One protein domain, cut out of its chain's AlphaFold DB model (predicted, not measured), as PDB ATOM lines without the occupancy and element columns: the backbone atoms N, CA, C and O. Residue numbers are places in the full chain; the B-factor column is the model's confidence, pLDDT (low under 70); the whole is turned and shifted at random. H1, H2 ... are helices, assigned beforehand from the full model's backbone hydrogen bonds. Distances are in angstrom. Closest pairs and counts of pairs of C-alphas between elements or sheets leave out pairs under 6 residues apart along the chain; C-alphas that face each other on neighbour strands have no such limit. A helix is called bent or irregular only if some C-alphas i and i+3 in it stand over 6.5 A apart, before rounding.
ATOM      1  N   ASP A 654       0.642 -21.271 206.073       93.06
ATOM      2  CA  ASP A 654      -0.633 -21.984 206.123       93.06
ATOM      3  C   ASP A 654      -1.724 -21.037 206.640       93.06
ATOM      4  O   ASP A 654      -2.155 -21.088 207.794       93.06
ATOM      5  N   TYR A 655      -2.099 -20.085 205.786       92.12
ATOM      6  CA  TYR A 655      -3.035 -19.025 206.154       92.12
ATOM      7  C   TYR A 655      -4.458 -19.546 206.388       92.12
ATOM      8  O   TYR A 655      -5.179 -18.951 207.179       92.12
ATOM      9  N   GLU A 656      -4.852 -20.657 205.755       90.62
ATOM     10  CA  GLU A 656      -6.150 -21.302 206.003       90.62
ATOM     11  C   GLU A 656      -6.224 -21.833 207.442       90.62
ATOM     12  O   GLU A 656      -7.155 -21.485 208.164       90.62
ATOM     13  N   ALA A 657      -5.202 -22.565 207.904       89.50
ATOM     14  CA  ALA A 657      -5.145 -23.021 209.293       89.50
ATOM     15  C   ALA A 657      -5.070 -21.851 210.291       89.50
ATOM     16  O   ALA A 657      -5.716 -21.889 211.333       89.50
ATOM     17  N   ALA A 658      -4.323 -20.785 209.974       91.38
ATOM     18  CA  ALA A 658      -4.268 -19.596 210.828       91.38
ATOM     19  C   ALA A 658      -5.647 -18.931 210.996       91.38
ATOM     20  O   ALA A 658      -6.003 -18.537 212.103       91.38
ATOM     21  N   ILE A 659      -6.441 -18.838 209.922       90.69
ATOM     22  CA  ILE A 659      -7.802 -18.278 209.960       90.69
ATOM     23  C   ILE A 659      -8.716 -19.089 210.886       90.69
ATOM     24  O   ILE A 659      -9.486 -18.490 211.645       90.69
ATOM     25  N   ASP A 660      -8.641 -20.421 210.831       90.31
ATOM     26  CA  ASP A 660      -9.445 -21.300 211.687       90.31
ATOM     27  C   ASP A 660      -9.113 -21.066 213.171       90.31
ATOM     28  O   ASP A 660     -10.008 -20.834 213.984       90.31
ATOM     29  N   GLU A 661      -7.823 -21.029 213.515       91.50
ATOM     30  CA  GLU A 661      -7.360 -20.805 214.890       91.50
ATOM     31  C   GLU A 661      -7.697 -19.390 215.399       91.50
ATOM     32  O   GLU A 661      -8.159 -19.227 216.532       91.50
ATOM     33  N   TRP A 662      -7.554 -18.356 214.557       92.75
ATOM     34  CA  TRP A 662      -7.982 -16.993 214.903       92.75
ATOM     35  C   TRP A 662      -9.493 -16.892 215.119       92.75
ATOM     36  O   TRP A 662      -9.943 -16.132 215.973       92.75
ATOM     37  N   SER A 663     -10.287 -17.657 214.369       89.88
ATOM     38  CA  SER A 663     -11.742 -17.673 214.532       89.88
ATOM     39  C   SER A 663     -12.153 -18.267 215.876       89.88
ATOM     40  O   SER A 663     -13.005 -17.688 216.544       89.88
ATOM     41  N   LEU A 664     -11.492 -19.344 216.312       90.12
ATOM     42  CA  LEU A 664     -11.702 -19.914 217.645       90.12
ATOM     43  C   LEU A 664     -11.338 -18.921 218.754       90.12
ATOM     44  O   LEU A 664     -12.056 -18.811 219.739       90.12
ATOM     45  N   LEU A 665     -10.256 -18.157 218.592       89.75
ATOM     46  CA  LEU A 665      -9.886 -17.127 219.565       89.75
ATOM     47  C   LEU A 665     -10.908 -15.997 219.661       89.75
ATOM     48  O   LEU A 665     -11.193 -15.543 220.763       89.75
ATOM     49  N   ILE A 666     -11.490 -15.569 218.537       88.62
ATOM     50  CA  ILE A 666     -12.554 -14.552 218.527       88.62
ATOM     51  C   ILE A 666     -13.791 -15.042 219.287       88.62
ATOM     52  O   ILE A 666     -14.445 -14.250 219.957       88.62
ATOM     53  N   GLU A 667     -14.109 -16.336 219.205       86.75
ATOM     54  CA  GLU A 667     -15.209 -16.937 219.972       86.75
ATOM     55  C   GLU A 667     -14.914 -17.019 221.478       86.75
ATOM     56  O   GLU A 667     -15.847 -17.014 222.280       86.75
ATOM     57  N   LEU A 668     -13.636 -17.104 221.865       83.50
ATOM     58  CA  LEU A 668     -13.192 -17.197 223.261       83.50
ATOM     59  C   LEU A 668     -12.924 -15.838 223.921       83.50
ATOM     60  O   LEU A 668     -12.845 -15.778 225.145       83.50
ATOM     61  N   ALA A 669     -12.733 -14.778 223.137       83.44
ATOM     62  CA  ALA A 669     -12.371 -13.463 223.647       83.44
ATOM     63  C   ALA A 669     -13.573 -12.745 224.279       83.44
ATOM     64  O   ALA A 669     -14.644 -12.634 223.679       83.44
ATOM     65  N   GLU A 670     -13.371 -12.220 225.487       80.88
ATOM     66  CA  GLU A 670     -14.400 -11.494 226.246       80.88
ATOM     67  C   GLU A 670     -14.216  -9.971 226.160       80.88
ATOM     68  O   GLU A 670     -15.193  -9.222 226.227       80.88
ATOM     69  N   GLU A 671     -12.977  -9.507 225.964       82.69
ATOM     70  CA  GLU A 671     -12.623  -8.089 226.009       82.69
ATOM     71  C   GLU A 671     -12.593  -7.443 224.608       82.69
ATOM     72  O   GLU A 671     -12.006  -8.007 223.674       82.69
ATOM     73  N   PRO A 672     -13.166  -6.234 224.430       81.50
ATOM     74  CA  PRO A 672     -13.172  -5.539 223.140       81.50
ATOM     75  C   PRO A 672     -11.773  -5.263 222.562       81.50
ATOM     76  O   PRO A 672     -11.566  -5.474 221.364       81.50
ATOM     77  N   ASP A 673     -10.806  -4.874 223.398       85.56
ATOM     78  CA  ASP A 673      -9.406  -4.636 223.006       85.56
ATOM     79  C   ASP A 673      -8.761  -5.891 222.384       85.56
ATOM     80  O   ASP A 673      -8.080  -5.820 221.354       85.56
ATOM     81  N   GLU A 674      -9.003  -7.057 222.990       87.50
ATOM     82  CA  GLU A 674      -8.505  -8.347 222.502       87.50
ATOM     83  C   GLU A 674      -9.171  -8.713 221.170       87.50
ATOM     84  O   GLU A 674      -8.489  -9.054 220.202       87.50
ATOM     85  N   LEU A 675     -10.496  -8.553 221.078       87.56
ATOM     86  CA  LEU A 675     -11.252  -8.790 219.847       87.56
ATOM     87  C   LEU A 675     -10.732  -7.943 218.680       87.56
ATOM     88  O   LEU A 675     -10.591  -8.456 217.569       87.56
ATOM     89  N   ILE A 676     -10.413  -6.667 218.915       90.31
ATOM     90  CA  ILE A 676      -9.841  -5.778 217.896       90.31
ATOM     91  C   ILE A 676      -8.529  -6.352 217.351       90.31
ATOM     92  O   ILE A 676      -8.339  -6.377 216.131       90.31
ATOM     93  N   GLU A 677      -7.620  -6.807 218.219       92.56
ATOM     94  CA  GLU A 677      -6.364  -7.421 217.774       92.56
ATOM     95  C   GLU A 677      -6.627  -8.699 216.968       92.56
ATOM     96  O   GLU A 677      -6.069  -8.859 215.879       92.56
ATOM     97  N   LEU A 678      -7.511  -9.573 217.448       93.00
ATOM     98  CA  LEU A 678      -7.815 -10.847 216.795       93.00
ATOM     99  C   LEU A 678      -8.461 -10.668 215.411       93.00
ATOM    100  O   LEU A 678      -8.056 -11.341 214.460       93.00
ATOM    101  N   TYR A 679      -9.394  -9.722 215.252       91.06
ATOM    102  CA  TYR A 679      -9.963  -9.380 213.942       91.06
ATOM    103  C   TYR A 679      -8.894  -8.854 212.976       91.06
ATOM    104  O   TYR A 679      -8.887  -9.226 211.804       91.06
ATOM    105  N   ILE A 680      -7.949  -8.035 213.449       94.81
ATOM    106  CA  ILE A 680      -6.850  -7.538 212.607       94.81
ATOM    107  C   ILE A 680      -5.940  -8.685 212.162       94.81
ATOM    108  O   ILE A 680      -5.613  -8.775 210.978       94.81
ATOM    109  N   ARG A 681      -5.569  -9.588 213.077       95.00
ATOM    110  CA  ARG A 681      -4.748 -10.768 212.760       95.00
ATOM    111  C   ARG A 681      -5.427 -11.662 211.728       95.00
ATOM    112  O   ARG A 681      -4.813 -12.023 210.724       95.00
ATOM    113  N   ARG A 682      -6.719 -11.943 211.910       95.06
ATOM    114  CA  ARG A 682      -7.484 -12.747 210.953       95.06
ATOM    115  C   ARG A 682      -7.653 -12.045 209.601       95.06
ATOM    116  O   ARG A 682      -7.528 -12.701 208.569       95.06
ATOM    117  N   ALA A 683      -7.833 -10.722 209.573       92.50
ATOM    118  CA  ALA A 683      -7.876  -9.943 208.333       92.50
ATOM    119  C   ALA A 683      -6.556 -10.003 207.546       92.50
ATOM    120  O   ALA A 683      -6.559 -10.106 206.312       92.50
ATOM    121  N   ASP A 684      -5.423  -9.944 208.244       94.88
ATOM    122  CA  ASP A 684      -4.104 -10.086 207.631       94.88
ATOM    123  C   ASP A 684      -3.924 -11.498 207.056       94.88
ATOM    124  O   ASP A 684      -3.528 -11.634 205.893       94.88
ATOM    125  N   ALA A 685      -4.317 -12.538 207.800       91.38
ATOM    126  CA  ALA A 685      -4.320 -13.917 207.312       91.38
ATOM    127  C   ALA A 685      -5.234 -14.102 206.080       91.38
ATOM    128  O   ALA A 685      -4.802 -14.672 205.075       91.38
ATOM    129  N   PHE A 686      -6.450 -13.538 206.084       89.62
ATOM    130  CA  PHE A 686      -7.355 -13.535 204.925       89.62
ATOM    131  C   PHE A 686      -6.739 -12.859 203.697       89.62
ATOM    132  O   PHE A 686      -6.873 -13.367 202.582       89.62
ATOM    133  N   SER A 687      -6.027 -11.746 203.888       91.81
ATOM    134  CA  SER A 687      -5.360 -11.033 202.791       91.81
ATOM    135  C   SER A 687      -4.251 -11.884 202.171       91.81
ATOM    136  O   SER A 687      -4.152 -11.989 200.949       91.81
ATOM    137  N   GLN A 688      -3.451 -12.561 203.002       94.31
ATOM    138  CA  GLN A 688      -2.402 -13.467 202.522       94.31
ATOM    139  C   GLN A 688      -2.965 -14.728 201.845       94.31
ATOM    140  O   GLN A 688      -2.377 -15.220 200.881       94.31
ATOM    141  N   ALA A 689      -4.135 -15.206 202.280       88.31
ATOM    142  CA  ALA A 689      -4.886 -16.273 201.616       88.31
ATOM    143  C   ALA A 689      -5.571 -15.823 200.303       88.31
ATOM    144  O   ALA A 689      -6.109 -16.652 199.566       88.31
ATOM    145  N   GLY A 690      -5.557 -14.522 199.981       86.81
ATOM    146  CA  GLY A 690      -6.183 -13.950 198.785       86.81
ATOM    147  C   GLY A 690      -7.690 -13.686 198.909       86.81
ATOM    148  O   GLY A 690      -8.352 -13.467 197.893       86.81
ATOM    149  N   ASN A 691      -8.237 -13.701 200.127       85.75
ATOM    150  CA  ASN A 691      -9.644 -13.440 200.428       85.75
ATOM    151  C   ASN A 691      -9.850 -11.999 200.935       85.75
ATOM    152  O   ASN A 691     -10.126 -11.751 202.108       85.75
ATOM    153  N   GLU A 692      -9.695 -11.033 200.029       86.38
ATOM    154  CA  GLU A 692      -9.758  -9.597 200.352       86.38
ATOM    155  C   GLU A 692     -11.131  -9.136 200.866       86.38
ATOM    156  O   GLU A 692     -11.203  -8.204 201.667       86.38
ATOM    157  N   ASP A 693     -12.218  -9.796 200.449       73.00
ATOM    158  CA  ASP A 693     -13.576  -9.450 200.885       73.00
ATOM    159  C   ASP A 693     -13.760  -9.734 202.387       73.00
ATOM    160  O   ASP A 693     -14.240  -8.876 203.128       73.00
ATOM    161  N   MET A 694     -13.315 -10.905 202.860       74.62
ATOM    162  CA  MET A 694     -13.353 -11.247 204.290       74.62
ATOM    163  C   MET A 694     -12.381 -10.395 205.110       74.62
ATOM    164  O   MET A 694     -12.716  -9.969 206.213       74.62
ATOM    165  N   ALA A 695     -11.209 -10.073 204.552       75.69
ATOM    166  CA  ALA A 695     -10.260  -9.175 205.203       75.69
ATOM    167  C   ALA A 695     -10.826  -7.758 205.397       75.69
ATOM    168  O   ALA A 695     -10.544  -7.110 206.402       75.69
ATOM    169  N   ALA A 696     -11.612  -7.251 204.443       79.81
ATOM    170  CA  ALA A 696     -12.274  -5.956 204.577       79.81
ATOM    171  C   ALA A 696     -13.338  -5.964 205.687       79.81
ATOM    172  O   ALA A 696     -13.380  -5.017 206.469       79.81
ATOM    173  N   LEU A 697     -14.130  -7.038 205.792       77.31
ATOM    174  CA  LEU A 697     -15.149  -7.193 206.837       77.31
ATOM    175  C   LEU A 697     -14.542  -7.232 208.245       77.31
ATOM    176  O   LEU A 697     -15.025  -6.541 209.137       77.31
ATOM    177  N   ASP A 698     -13.464  -7.990 208.446       79.31
ATOM    178  CA  ASP A 698     -12.799  -8.059 209.753       79.31
ATOM    179  C   ASP A 698     -12.159  -6.711 210.141       79.31
ATOM    180  O   ASP A 698     -12.210  -6.310 211.305       79.31
ATOM    181  N   ARG A 699     -11.616  -5.953 209.174       91.06
ATOM    182  CA  ARG A 699     -11.109  -4.588 209.425       91.06
ATOM    183  C   ARG A 699     -12.222  -3.616 209.795       91.06
ATOM    184  O   ARG A 699     -12.043  -2.844 210.731       91.06
ATOM    185  N   GLU A 700     -13.351  -3.664 209.088       88.44
ATOM    186  CA  GLU A 700     -14.536  -2.863 209.413       88.44
ATOM    187  C   GLU A 700     -15.014  -3.188 210.832       88.44
ATOM    188  O   GLU A 700     -15.221  -2.282 211.638       88.44
ATOM    189  N   ARG A 701     -15.064  -4.476 211.193       86.62
ATOM    190  CA  ARG A 701     -15.465  -4.896 212.537       86.62
ATOM    191  C   ARG A 701     -14.514  -4.401 213.630       86.62
ATOM    192  O   ARG A 701     -14.971  -3.965 214.684       86.62
ATOM    193  N   ALA A 702     -13.207  -4.429 213.378       89.19
ATOM    194  CA  ALA A 702     -12.208  -3.876 214.290       89.19
ATOM    195  C   ALA A 702     -12.318  -2.343 214.429       89.19
ATOM    196  O   ALA A 702     -12.095  -1.805 215.514       89.19
ATOM    197  N   GLU A 703     -12.665  -1.623 213.356       91.50
ATOM    198  CA  GLU A 703     -12.909  -0.174 213.393       91.50
ATOM    199  C   GLU A 703     -14.171   0.173 214.194       91.50
ATOM    200  O   GLU A 703     -14.111   1.055 215.052       91.50
ATOM    201  N   GLU A 704     -15.272  -0.557 213.995       87.38
ATOM    202  CA  GLU A 704     -16.510  -0.387 214.770       87.38
ATOM    203  C   GLU A 704     -16.270  -0.538 216.280       87.38
ATOM    204  O   GLU A 704     -16.749   0.276 217.073       87.38
ATOM    205  N   LEU A 705     -15.502  -1.556 216.686       85.81
ATOM    206  CA  LEU A 705     -15.168  -1.794 218.094       85.81
ATOM    207  C   LEU A 705     -14.328  -0.649 218.687       85.81
ATOM    208  O   LEU A 705     -14.647  -0.156 219.768       85.81
ATOM    209  N   ARG A 706     -13.331  -0.142 217.948       88.88
ATOM    210  CA  ARG A 706     -12.521   1.020 218.372       88.88
ATOM    211  C   ARG A 706     -13.349   2.290 218.538       88.88
ATOM    212  O   ARG A 706     -13.085   3.102 219.429       88.88
ATOM    213  N   GLU A 707     -14.318   2.514 217.651       86.44
ATOM    214  CA  GLU A 707     -15.201   3.677 217.738       86.44
ATOM    215  C   GLU A 707     -16.077   3.614 218.995       86.44
ATOM    216  O   GLU A 707     -16.177   4.620 219.708       86.44
TER     217      GLU A 707
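Overview. This is residues 654 to 707 of the 732 residues of the protein "Serine protease" of Anaerolineae bacterium (UniProt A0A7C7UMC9). Three helices of similar length are folded back and forth side by side in a bowed row, with H2 in the middle and H1 and H3 on its two sides, each helix running opposite to the one before. The row is one layer thick and not closed up: H1 and H3 both pack on H2 but stay apart from each other, and a tight turn at each end of H2 leads to the next helix. The printed part has 54 residues with three named helices, in the order H1, H2, H3, and no named strand; the class is all helix. It is compact, with a radius of gyration of the C-alphas of 10.4 A, and its C-alphas span 27 by 20 by 11 A, an outline that is only just flat.

Along the chain. After Asp 654, H1 takes residues 655 to 668 and measures 20.0 A from first to last C-alpha. It begins at C-alpha 655, at (-3.035, -19.025, 206.154). H2, residues 672 to 688, is the longest helix, with 17 residues and 24.6 A. Its first C-alpha, that of Pro 672, is at (-13.172, -5.539, 223.140). H3, residues 692 to 707, measures 22.5 A and ends at C-alpha 707, at (-15.201, 3.677, 217.738). None of the three helices is bent or irregular.

Arrangement. H1 touches H2, and their closest C-alphas, those of Tyr 655 and Ala 685, are 5.4 A apart. The two run opposite ways at a shallow tilt of 15 degrees and form a helical hairpin, with their centres 9.4 A apart. H2 touches H3, with 30 pairs of C-alphas within 8 A against 19 for H1 and H2. The closest C-alphas of H2 and H3 are those of Ala 683 and Ala 695, 4.0 A apart. H2 and H3 run opposite ways at a shallow tilt of 18 degrees, a second helical hairpin, with their centres 8.3 A apart. H1 and H3 are apart, with no C-alpha of the one within 8 A of the other. In H1, H2 and H3 every O i to N i+4 pair is within hydrogen-bond range.

Size, cuts and confidence. The two C-alphas farthest apart are those of Asp 654 and Glu 707, the first and last printed residues, at 31.7 A. The printed part has no cut. The links from H1 to H2 and from H2 to H3 are both tight, with 3 residues each, and there is no long link. The mean pLDDT of the printed part is 87.9; it is 90 for H1, 91 for H2 and 84 for H3, and no printed residue is under 70.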